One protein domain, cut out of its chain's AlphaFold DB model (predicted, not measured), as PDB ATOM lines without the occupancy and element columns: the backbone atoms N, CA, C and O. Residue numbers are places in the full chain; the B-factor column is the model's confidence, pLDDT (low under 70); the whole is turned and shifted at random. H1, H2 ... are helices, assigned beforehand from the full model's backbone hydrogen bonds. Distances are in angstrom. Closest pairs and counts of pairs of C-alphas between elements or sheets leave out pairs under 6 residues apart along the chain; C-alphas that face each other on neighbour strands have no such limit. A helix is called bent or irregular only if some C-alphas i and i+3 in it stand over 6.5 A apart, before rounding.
ATOM      1  N   THR A 181     -45.831   7.552   7.283       74.75
ATOM      2  CA  THR A 181     -45.016   8.237   6.266       74.75
ATOM      3  C   THR A 181     -45.562   9.625   5.939       74.75
ATOM      4  O   THR A 181     -44.803  10.590   5.915       74.75
ATOM      5  N   GLN A 182     -46.882   9.755   5.770       68.25
ATOM      6  CA  GLN A 182     -47.533  11.046   5.521       68.25
ATOM      7  C   GLN A 182     -47.379  11.987   6.716       68.25
ATOM      8  O   GLN A 182     -47.116  13.164   6.512       68.25
ATOM      9  N   ARG A 183     -47.449  11.478   7.953       72.25
ATOM     10  CA  ARG A 183     -47.204  12.266   9.171       72.25
ATOM     11  C   ARG A 183     -45.757  12.748   9.282       72.25
ATOM     12  O   ARG A 183     -45.540  13.888   9.674       72.25
ATOM     13  N   LYS A 184     -44.771  11.927   8.899       72.19
ATOM     14  CA  LYS A 184     -43.363  12.359   8.828       72.19
ATOM     15  C   LYS A 184     -43.171  13.488   7.813       72.19
ATOM     16  O   LYS A 184     -42.550  14.485   8.153       72.19
ATOM     17  N   ILE A 185     -43.733  13.357   6.610       73.62
ATOM     18  CA  ILE A 185     -43.630  14.377   5.551       73.62
ATOM     19  C   ILE A 185     -44.405  15.654   5.926       73.62
ATOM     20  O   ILE A 185     -43.903  16.751   5.710       73.62
ATOM     21  N   TRP A 186     -45.589  15.524   6.529       74.25
ATOM     22  CA  TRP A 186     -46.385  16.644   7.040       74.25
ATOM     23  C   TRP A 186     -45.615  17.447   8.091       74.25
ATOM     24  O   TRP A 186     -45.416  18.644   7.919       74.25
ATOM     25  N   ASN A 187     -45.080  16.778   9.118       72.12
ATOM     26  CA  ASN A 187     -44.264  17.426  10.147       72.12
ATOM     27  C   ASN A 187     -43.022  18.124   9.558       72.12
ATOM     28  O   ASN A 187     -42.654  19.197  10.022       72.12
ATOM     29  N   LEU A 188     -42.392  17.527   8.539       73.50
ATOM     30  CA  LEU A 188     -41.216  18.077   7.854       73.50
ATOM     31  C   LEU A 188     -41.521  19.379   7.084       73.50
ATOM     32  O   LEU A 188     -40.620  20.189   6.890       73.50
ATOM     33  N   MET A 189     -42.766  19.555   6.628       67.62
ATOM     34  CA  MET A 189     -43.229  20.720   5.863       67.62
ATOM     35  C   MET A 189     -43.804  21.815   6.773       67.62
ATOM     36  O   MET A 189     -43.449  22.978   6.622       67.62
ATOM     37  N   GLU A 190     -44.667  21.440   7.721       71.88
ATOM     38  CA  GLU A 190     -45.411  22.373   8.584       71.88
ATOM     39  C   GLU A 190     -44.556  22.921   9.742       71.88
ATOM     40  O   GLU A 190     -44.781  24.019  10.252       71.88
ATOM     41  N   HIS A 191     -43.557  22.150  10.181       73.69
ATOM     42  CA  HIS A 191     -42.689  22.503  11.301       73.69
ATOM     43  C   HIS A 191     -41.222  22.455  10.855       73.69
ATOM     44  O   HIS A 191     -40.569  21.415  11.015       73.69
ATOM     45  N   PRO A 192     -40.672  23.564  10.317       67.81
ATOM     46  CA  PRO A 192     -39.295  23.604   9.829       67.81
ATOM     47  C   PRO A 192     -38.278  23.264  10.925       67.81
ATOM     48  O   PRO A 192     -37.261  22.646  10.632       67.81
ATOM     49  N   ASP A 193     -38.570  23.565  12.193       68.38
ATOM     50  CA  ASP A 193     -37.694  23.262  13.333       68.38
ATOM     51  C   ASP A 193     -37.742  21.797  13.807       68.38
ATOM     52  O   ASP A 193     -36.940  21.396  14.649       68.38
ATOM     53  N   SER A 194     -38.636  20.964  13.258       75.00
ATOM     54  CA  SER A 194     -38.833  19.574  13.711       75.00
ATOM     55  C   SER A 194     -37.664  18.629  13.406       75.00
ATOM     56  O   SER A 194     -37.555  17.561  14.009       75.00
ATOM     57  N   SER A 195     -36.801  18.980  12.448       78.00
ATOM     58  CA  SER A 195     -35.664  18.162  12.020       78.00
ATOM     59  C   SER A 195     -34.612  19.016  11.320       78.00
ATOM     60  O   SER A 195     -34.943  19.955  10.602       78.00
ATOM     61  N   PHE A 196     -33.334  18.644  11.431       76.88
ATOM     62  CA  PHE A 196     -32.249  19.283  10.678       76.88
ATOM     63  C   PHE A 196     -32.514  19.295   9.159       76.88
ATOM     64  O   PHE A 196     -32.255  20.291   8.486       76.88
ATOM     65  N   LEU A 197     -33.119  18.225   8.630       75.06
ATOM     66  CA  LEU A 197     -33.487  18.131   7.216       75.06
ATOM     67  C   LEU A 197     -34.680  19.043   6.861       75.06
ATOM     68  O   LEU A 197     -34.694  19.610   5.771       75.06
ATOM     69  N   ALA A 198     -35.627  19.254   7.783       76.75
ATOM     70  CA  ALA A 198     -36.713  20.226   7.608       76.75
ATOM     71  C   ALA A 198     -36.164  21.661   7.545       76.75
ATOM     72  O   ALA A 198     -36.510  22.410   6.633       76.75
ATOM     73  N   ARG A 199     -35.221  22.008   8.432       81.12
ATOM     74  CA  ARG A 199     -34.544  23.319   8.442       81.12
ATOM     75  C   ARG A 199     -33.799  23.590   7.133       81.12
ATOM     76  O   ARG A 199     -33.881  24.698   6.609       81.12
ATOM     77  N   ILE A 200     -33.115  22.585   6.575       84.25
ATOM     78  CA  ILE A 200     -32.451  22.697   5.266       84.25
ATOM     79  C   ILE A 200     -33.475  22.905   4.142       84.25
ATOM     80  O   ILE A 200     -33.315  23.836   3.356       84.25
ATOM     81  N   LEU A 201     -34.540  22.097   4.070       79.94
ATOM     82  CA  LEU A 201     -35.574  22.244   3.036       79.94
ATOM     83  C   LEU A 201     -36.287  23.603   3.108       79.94
ATOM     84  O   LEU A 201     -36.490  24.244   2.077       79.94
ATOM     85  N   ALA A 202     -36.610  24.074   4.313       81.44
ATOM     86  CA  ALA A 202     -37.204  25.389   4.529       81.44
ATOM     87  C   ALA A 202     -36.248  26.523   4.117       81.44
ATOM     88  O   ALA A 202     -36.659  27.444   3.415       81.44
ATOM     89  N   SER A 203     -34.962  26.419   4.472       84.38
ATOM     90  CA  SER A 203     -33.927  27.375   4.053       84.38
ATOM     91  C   SER A 203     -33.768  27.425   2.527       84.38
ATOM     92  O   SER A 203     -33.718  28.509   1.951       84.38
ATOM     93  N   ILE A 204     -33.787  26.271   1.847       83.69
ATOM     94  CA  ILE A 204     -33.756  26.194   0.377       83.69
ATOM     95  C   ILE A 204     -35.008  26.843  -0.230       83.69
ATOM     96  O   ILE A 204     -34.884  27.630  -1.165       83.69
ATOM     97  N   SER A 205     -36.199  26.569   0.312       83.44
ATOM     98  CA  SER A 205     -37.458  27.183  -0.141       83.44
ATOM     99  C   SER A 205     -37.404  28.716  -0.063       83.44
ATOM    100  O   SER A 205     -37.638  29.408  -1.058       83.44
ATOM    101  N   VAL A 206     -36.986  29.257   1.087       85.62
ATOM    102  CA  VAL A 206     -36.810  30.702   1.295       85.62
ATOM    103  C   VAL A 206     -35.743  31.275   0.357       85.62
ATOM    104  O   VAL A 206     -35.973  32.309  -0.271       85.62
ATOM    105  N   ALA A 207     -34.608  30.593   0.182       82.94
ATOM    106  CA  ALA A 207     -33.549  31.022  -0.730       82.94
ATOM    107  C   ALA A 207     -34.007  31.057  -2.199       82.94
ATOM    108  O   ALA A 207     -33.652  31.989  -2.919       82.94
ATOM    109  N   VAL A 208     -34.833  30.102  -2.647       80.38
ATOM    110  CA  VAL A 208     -35.424  30.100  -3.997       80.38
ATOM    111  C   VAL A 208     -36.365  31.292  -4.191       80.38
ATOM    112  O   VAL A 208     -36.297  31.947  -5.231       80.38
ATOM    113  N   ILE A 209     -37.187  31.630  -3.190       86.00
ATOM    114  CA  ILE A 209     -38.063  32.813  -3.231       86.00
ATOM    115  C   ILE A 209     -37.229  34.103  -3.302       86.00
ATOM    116  O   ILE A 209     -37.480  34.947  -4.163       86.00
ATOM    117  N   ILE A 210     -36.198  34.239  -2.461       86.56
ATOM    118  CA  ILE A 210     -35.294  35.403  -2.463       86.56
ATOM    119  C   ILE A 210     -34.566  35.524  -3.807       86.56
ATOM    120  O   ILE A 210     -34.536  36.605  -4.391       86.56
ATOM    121  N   MET A 211     -34.028  34.423  -4.341       80.12
ATOM    122  CA  MET A 211     -33.387  34.399  -5.657       80.12
ATOM    123  C   MET A 211     -34.363  34.773  -6.776       80.12
ATOM    124  O   MET A 211     -33.980  35.508  -7.685       80.12
ATOM    125  N   PHE A 212     -35.619  34.323  -6.723       82.81
ATOM    126  CA  PHE A 212     -36.634  34.707  -7.703       82.81
ATOM    127  C   PHE A 212     -36.929  36.213  -7.665       82.81
ATOM    128  O   PHE A 212     -36.853  36.870  -8.706       82.81
ATOM    129  N   VAL A 213     -37.179  36.773  -6.477       86.38
ATOM    130  CA  VAL A 213     -37.407  38.217  -6.294       86.38
ATOM    131  C   VAL A 213     -36.183  39.022  -6.739       86.38
ATOM    132  O   VAL A 213     -36.330  39.994  -7.476       86.38
ATOM    133  N   PHE A 214     -34.970  38.590  -6.387       84.81
ATOM    134  CA  PHE A 214     -33.731  39.236  -6.821       84.81
ATOM    135  C   PHE A 214     -33.577  39.237  -8.350       84.81
ATOM    136  O   PHE A 214     -33.302  40.282  -8.934       84.81
ATOM    137  N   ASN A 215     -33.813  38.103  -9.023       77.38
ATOM    138  CA  ASN A 215     -33.762  38.029 -10.488       77.38
ATOM    139  C   ASN A 215     -34.826  38.928 -11.143       77.38
ATOM    140  O   ASN A 215     -34.547  39.552 -12.164       77.38
ATOM    141  N   PHE A 216     -36.024  39.030 -10.557       78.38
ATOM    142  CA  PHE A 216     -37.080  39.929 -11.031       78.38
ATOM    143  C   PHE A 216     -36.687  41.410 -10.893       78.38
ATOM    144  O   PHE A 216     -36.788  42.165 -11.861       78.38
ATOM    145  N   LEU A 217     -36.166  41.813  -9.730       84.19
ATOM    146  CA  LEU A 217     -35.681  43.175  -9.482       84.19
ATOM    147  C   LEU A 217     -34.488  43.530 -10.381       84.19
ATOM    148  O   LEU A 217     -34.452  44.614 -10.955       84.19
ATOM    149  N   PHE A 218     -33.544  42.605 -10.569       80.38
ATOM    150  CA  PHE A 218     -32.392  42.790 -11.452       80.38
ATOM    151  C   PHE A 218     -32.804  42.919 -12.928       80.38
ATOM    152  O   PHE A 218     -32.289  43.776 -13.643       80.38
ATOM    153  N   LYS A 219     -33.793  42.132 -13.376       73.25
ATOM    154  CA  LYS A 219     -34.428  42.268 -14.698       73.25
ATOM    155  C   LYS A 219     -35.092  43.638 -14.872       73.25
ATOM    156  O   LYS A 219     -34.921  44.252 -15.922       73.25
ATOM    157  N   TYR A 220     -35.808  44.131 -13.860       80.56
ATOM    158  CA  TYR A 220     -36.410  45.467 -13.893       80.56
ATOM    159  C   TYR A 220     -35.345  46.577 -13.937       80.56
ATOM    160  O   TYR A 220     -35.440  47.489 -14.752       80.56
ATOM    161  N   PHE A 221     -34.284  46.462 -13.134       81.75
ATOM    162  CA  PHE A 221     -33.146  47.384 -13.152       81.75
ATOM    163  C   PHE A 221     -32.459  47.430 -14.528       81.75
ATOM    164  O   PHE A 221     -32.279  48.508 -15.094       81.75
ATOM    165  N   LEU A 222     -32.147  46.268 -15.114       75.50
ATOM    166  CA  LEU A 222     -31.601  46.162 -16.473       75.50
ATOM    167  C   LEU A 222     -32.517  46.804 -17.521       75.50
ATOM    168  O   LEU A 222     -32.029  47.474 -18.428       75.50
ATOM    169  N   TRP A 223     -33.833  46.622 -17.395       72.62
ATOM    170  CA  TRP A 223     -34.816  47.224 -18.293       72.62
ATOM    171  C   TRP A 223     -34.823  48.761 -18.210       72.62
ATOM    172  O   TRP A 223     -34.802  49.418 -19.250       72.62
ATOM    173  N   VAL A 224     -34.771  49.325 -16.995       79.19
ATOM    174  CA  VAL A 224     -34.710  50.780 -16.761       79.19
ATOM    175  C   VAL A 224     -33.402  51.392 -17.279       79.19
ATOM    176  O   VAL A 224     -33.438  52.448 -17.906       79.19
ATOM    177  N   PHE A 225     -32.254  50.749 -17.040       73.25
ATOM    178  CA  PHE A 225     -30.938  51.337 -17.339       73.25
ATOM    179  C   PHE A 225     -30.387  51.024 -18.740       73.25
ATOM    180  O   PHE A 225     -29.641  51.835 -19.281       73.25
ATOM    181  N   SER A 226     -30.713  49.871 -19.336       67.75
ATOM    182  CA  SER A 226     -30.111  49.430 -20.609       67.75
ATOM    183  C   SER A 226     -30.980  49.686 -21.848       67.75
ATOM    184  O   SER A 226     -30.499  49.507 -22.970       67.75
ATOM    185  N   GLY A 227     -32.250  50.057 -21.667       65.69
ATOM    186  CA  GLY A 227     -33.212  50.213 -22.754       65.69
ATOM    187  C   GLY A 227     -33.684  48.887 -23.378       65.69
ATOM    188  O   GLY A 227     -33.016  47.852 -23.344       65.69
ATOM    189  N   TYR A 228     -34.869  48.925 -23.992       60.47
ATOM    190  CA  TYR A 228     -35.595  47.740 -24.479       60.47
ATOM    191  C   TYR A 228     -34.845  46.900 -25.539       60.47
ATOM    192  O   TYR A 228     -35.129  45.711 -25.692       60.47
ATOM    193  N   LEU A 229     -33.912  47.504 -26.289       59.75
ATOM    194  CA  LEU A 229     -33.284  46.886 -27.465       59.75
ATOM    195  C   LEU A 229     -32.243  45.810 -27.105       59.75
ATOM    196  O   LEU A 229     -32.283  44.708 -27.652       59.75
ATOM    197  N   LEU A 230     -31.333  46.106 -26.168       60.78
ATOM    198  CA  LEU A 230     -30.233  45.197 -25.811       60.78
ATOM    199  C   LEU A 230     -30.741  43.969 -25.036       60.78
ATOM    200  O   LEU A 230     -30.293  42.843 -25.260       60.78
ATOM    201  N   TYR A 231     -31.736  44.190 -24.172       63.34
ATOM    202  CA  TYR A 231     -32.395  43.160 -23.370       63.34
ATOM    203  C   TYR A 231     -33.020  42.051 -24.238       63.34
ATOM    204  O   TYR A 231     -32.796  40.864 -23.989       63.34
ATOM    205  N   ASN A 232     -33.752  42.426 -25.296       59.91
ATOM    206  CA  ASN A 232     -34.401  41.462 -26.188       59.91
ATOM    207  C   ASN A 232     -33.400  40.705 -27.076       59.91
ATOM    208  O   ASN A 232     -33.567  39.501 -27.272       59.91
ATOM    209  N   HIS A 233     -32.362  41.377 -27.590       63.81
ATOM    210  CA  HIS A 233     -31.444  40.782 -28.567       63.81
ATOM    211  C   HIS A 233     -30.481  39.743 -27.964       63.81
ATOM    212  O   HIS A 233     -30.138  38.777 -28.639       63.81
ATOM    213  N   PHE A 234     -30.039  39.914 -26.708       56.97
ATOM    214  CA  PHE A 234     -29.020  39.031 -26.113       56.97
ATOM    215  C   PHE A 234     -29.546  38.075 -25.027       56.97
ATOM    216  O   PHE A 234     -28.975  37.002 -24.844       56.97
ATOM    217  N   LEU A 235     -30.633  38.411 -24.313       59.69
ATOM    218  CA  LEU A 235     -31.139  37.577 -23.205       59.69
ATOM    219  C   LEU A 235     -32.520  36.937 -23.444       59.69
ATOM    220  O   LEU A 235     -32.890  36.023 -22.704       59.69
ATOM    221  N   GLY A 236     -33.260  37.348 -24.481       62.72
ATOM    222  CA  GLY A 236     -34.626  36.887 -24.781       62.72
ATOM    223  C   GLY A 236     -34.885  35.373 -24.623       62.72
ATOM    224  O   GLY A 236     -35.712  34.995 -23.786       62.72
ATOM    225  N   PRO A 237     -34.186  34.481 -25.357       65.69
ATOM    226  CA  PRO A 237     -34.463  33.040 -25.309       65.69
ATOM    227  C   PRO A 237     -34.098  32.389 -23.961       65.69
ATOM    228  O   PRO A 237     -34.805  31.495 -23.492       65.69
ATOM    229  N   GLY A 238     -33.041  32.863 -23.292       64.06
ATOM    230  CA  GLY A 238     -32.637  32.356 -21.974       64.06
ATOM    231  C   GLY A 238     -33.589  32.768 -20.844       64.06
ATOM    232  O   GLY A 238     -33.761  32.026 -19.875       64.06
ATOM    233  N   ILE A 239     -34.240  33.927 -20.973       68.38
ATOM    234  CA  ILE A 239     -35.198  34.439 -19.985       68.38
ATOM    235  C   ILE A 239     -36.500  33.632 -19.997       68.38
ATOM    236  O   ILE A 239     -36.995  33.289 -18.926       68.38
ATOM    237  N   LEU A 240     -37.020  33.261 -21.174       67.44
ATOM    238  CA  LEU A 240     -38.227  32.429 -21.270       67.44
ATOM    239  C   LEU A 240     -38.022  31.049 -20.628       67.44
ATOM    240  O   LEU A 240     -38.867  30.602 -19.853       67.44
ATOM    241  N   LEU A 241     -36.870  30.413 -20.870       70.50
ATOM    242  CA  LEU A 241     -36.506  29.138 -20.240       70.50
ATOM    243  C   LEU A 241     -36.352  29.256 -18.714       70.50
ATOM    244  O   LEU A 241     -36.825  28.382 -17.987       70.50
ATOM    245  N   ARG A 242     -35.755  30.344 -18.203       69.19
ATOM    246  CA  ARG A 242     -35.660  30.592 -16.750       69.19
ATOM    247  C   ARG A 242     -37.020  30.857 -16.108       69.19
ATOM    248  O   ARG A 242     -37.300  30.296 -15.052       69.19
ATOM    249  N   GLU A 243     -37.879  31.665 -16.729       72.06
ATOM    250  CA  GLU A 243     -39.233  31.899 -16.213       72.06
ATOM    251  C   GLU A 243     -40.076  30.623 -16.218       72.06
ATOM    252  O   GLU A 243     -40.783  30.361 -15.246       72.06
ATOM    253  N   PHE A 244     -39.977  29.809 -17.273       78.06
ATOM    254  CA  PHE A 244     -40.619  28.499 -17.340       78.06
ATOM    255  C   PHE A 244     -40.125  27.575 -16.219       78.06
ATOM    256  O   PHE A 244     -40.939  26.994 -15.505       78.06
ATOM    257  N   TYR A 245     -38.808  27.502 -15.996       77.88
ATOM    258  CA  TYR A 245     -38.220  26.691 -14.928       77.88
ATOM    259  C   TYR A 245     -38.700  27.111 -13.530       77.88
ATOM    260  O   TYR A 245     -39.060  26.250 -12.726       77.88
ATOM    261  N   VAL A 246     -38.766  28.414 -13.226       73.69
ATOM    262  CA  VAL A 246     -39.266  28.870 -11.916       73.69
ATOM    263  C   VAL A 246     -40.771  28.631 -11.771       73.69
ATOM    264  O   VAL A 246     -41.199  28.134 -10.731       73.69
ATOM    265  N   LYS A 247     -41.572  28.899 -12.813       79.56
ATOM    266  CA  LYS A 247     -43.015  28.594 -12.820       79.56
ATOM    267  C   LYS A 247     -43.270  27.097 -12.598       79.56
ATOM    268  O   LYS A 247     -44.142  26.750 -11.807       79.56
ATOM    269  N   MET A 248     -42.466  26.220 -13.204       80.06
ATOM    270  CA  MET A 248     -42.539  24.769 -12.998       80.06
ATOM    271  C   MET A 248     -42.131  24.332 -11.585       80.06
ATOM    272  O   MET A 248     -42.808  23.489 -11.003       80.06
ATOM    273  N   ASN A 249     -41.083  24.915 -10.992       78.12
ATOM    274  CA  ASN A 249     -40.708  24.608  -9.605       78.12
ATOM    275  C   ASN A 249     -41.771  25.083  -8.603       78.12
ATOM    276  O   ASN A 249     -42.129  24.339  -7.693       78.12
ATOM    277  N   LEU A 250     -42.325  26.285  -8.793       78.69
ATOM    278  CA  LEU A 250     -43.412  26.800  -7.959       78.69
ATOM    279  C   LEU A 250     -44.668  25.924  -8.081       78.69
ATOM    280  O   LEU A 250     -45.270  25.572  -7.068       78.69
ATOM    281  N   LEU A 251     -45.026  25.513  -9.303       82.50
ATOM    282  CA  LEU A 251     -46.122  24.576  -9.554       82.50
ATOM    283  C   LEU A 251     -45.874  23.222  -8.875       82.50
ATOM    284  O   LEU A 251     -46.784  22.688  -8.250       82.50
ATOM    285  N   LEU A 252     -44.653  22.682  -8.942       79.56
ATOM    286  CA  LEU A 252     -44.292  21.422  -8.290       79.56
ATOM    287  C   LEU A 252     -44.437  21.511  -6.763       79.56
ATOM    288  O   LEU A 252     -45.048  20.630  -6.163       79.56
ATOM    289  N   VAL A 253     -43.942  22.586  -6.138       76.44
ATOM    290  CA  VAL A 253     -44.099  22.831  -4.692       76.44
ATOM    291  C   VAL A 253     -45.578  22.953  -4.310       76.44
ATOM    292  O   VAL A 253     -46.012  22.327  -3.342       76.44
ATOM    293  N   LEU A 254     -46.377  23.679  -5.099       76.38
ATOM    294  CA  LEU A 254     -47.824  23.801  -4.888       76.38
ATOM    295  C   LEU A 254     -48.554  22.457  -5.045       76.38
ATOM    296  O   LEU A 254     -49.416  22.146  -4.227       76.38
ATOM    297  N   LEU A 255     -48.194  21.632  -6.034       76.25
ATOM    298  CA  LEU A 255     -48.765  20.295  -6.235       76.25
ATOM    299  C   LEU A 255     -48.398  19.333  -5.098       76.25
ATOM    300  O   LEU A 255     -49.258  18.594  -4.618       76.25
ATOM    301  N   ILE A 256     -47.147  19.367  -4.630       72.56
ATOM    302  CA  ILE A 256     -46.677  18.606  -3.463       72.56
ATOM    303  C   ILE A 256     -47.489  19.014  -2.224       72.56
ATOM    304  O   ILE A 256     -48.086  18.157  -1.570       72.56
ATOM    305  N   HIS A 257     -47.604  20.317  -1.955       68.19
ATOM    306  CA  HIS A 257     -48.386  20.850  -0.839       68.19
ATOM    307  C   HIS A 257     -49.876  20.465  -0.934       68.19
ATOM    308  O   HIS A 257     -50.443  19.931   0.019       68.19
ATOM    309  N   PHE A 258     -50.502  20.635  -2.102       71.69
ATOM    310  CA  PHE A 258     -51.901  20.273  -2.374       71.69
ATOM    311  C   PHE A 258     -52.174  18.771  -2.206       71.69
ATOM    312  O   PHE A 258     -53.233  18.386  -1.710       71.69
ATOM    313  N   ARG A 259     -51.226  17.907  -2.599       69.06
ATOM    314  CA  ARG A 259     -51.376  16.445  -2.527       69.06
ATOM    315  C   ARG A 259     -51.171  15.885  -1.119       69.06
ATOM    316  O   ARG A 259     -51.758  14.843  -0.798       69.06
ATOM    317  N   ILE A 260     -50.332  16.546  -0.321       64.94
ATOM    318  CA  ILE A 260     -50.005  16.173   1.061       64.94
ATOM    319  C   ILE A 260     -51.031  16.751   2.045       64.94
ATOM    320  O   ILE A 260     -51.389  16.050   2.994       64.94
ATOM    321  N   SER A 261     -51.534  17.970   1.802       57.66
ATOM    322  CA  SER A 261     -52.462  18.667   2.698       57.66
ATOM    323  C   SER A 261     -53.677  17.795   3.058       57.66
ATOM    324  O   SER A 261     -54.392  17.323   2.164       57.66
TER     325      SER A 261
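Overview. This is residues 181 to 261 of the 270 residues of the protein "Hypothetical protein" of Meloidogyne enterolobii (UniProt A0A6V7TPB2). One long helix, H2, folds back on itself into two long arms, H2a and H2b, which run opposite ways with few contacts between them, and the short helix H1 sits at the open end, where it packs on the beginning of H2a. The outline is a rod of 52 by 21 by 14 A, and residues 224 to 229 and 233 to 238, around the turn, stand free. The printed part has 81 residues with two named helices, H1 then H2, and no named strand; the class is all helix. It is only just loose, close to extended, with a radius of gyration of the C-alphas of 17.2 A.

Along the chain. Begin with H2, residues 196 to 260, assigned as one helix by its hydrogen bonds but bent: C-alphas 225 and 228 are 9.3 A apart. Find C-alpha 196 at (-32.249, 19.283, 10.678); from there arm H2a, residues 196 to 225, runs 42.6 A. Arm H2b, residues 228 to 260, runs 43.1 A to C-alpha 260 at (-50.005, 16.173, 1.061). H2b is itself irregular, with C-alphas 234 and 237 8.1 A apart, and has a kink of 75 degrees near residue 235. H1, residues 181 to 190, begins at C-alpha 181, (-45.016, 8.237, 6.266).

Arrangement. H2a and H2b only just touch, with 3 pairs of C-alphas within 8 A, through residues 212 to 223 and 231 to 246 alone; look at Trp 223 and Tyr 231, their closest C-alphas, 6.9 A apart. The arms run opposite ways at a shallow tilt of 26 degrees. H1 touches H2a at residues 197 to 202 of H2a alone, the closest C-alphas being those of Leu 188 and Ala 198, 5.0 A apart, at a steep tilt of 47 degrees. H1 and H2b are close but not clearly touching: the closest C-alphas, of Trp 186 and Ile 260, are 7.0 A apart. In H1 and H2a every O i to N i+4 pair is within hydrogen-bond range; in H2b 24 of 29 are.

Size, cuts and confidence. The two C-alphas farthest apart, of Thr 181 and Leu 229, are 52.6 A apart. The printed part has no cut, and the link from H1 to H2 is tight. The mean pLDDT of the printed part is 74.1; look for values under 70 at residues 226 to 240 and 259 to 261, among others.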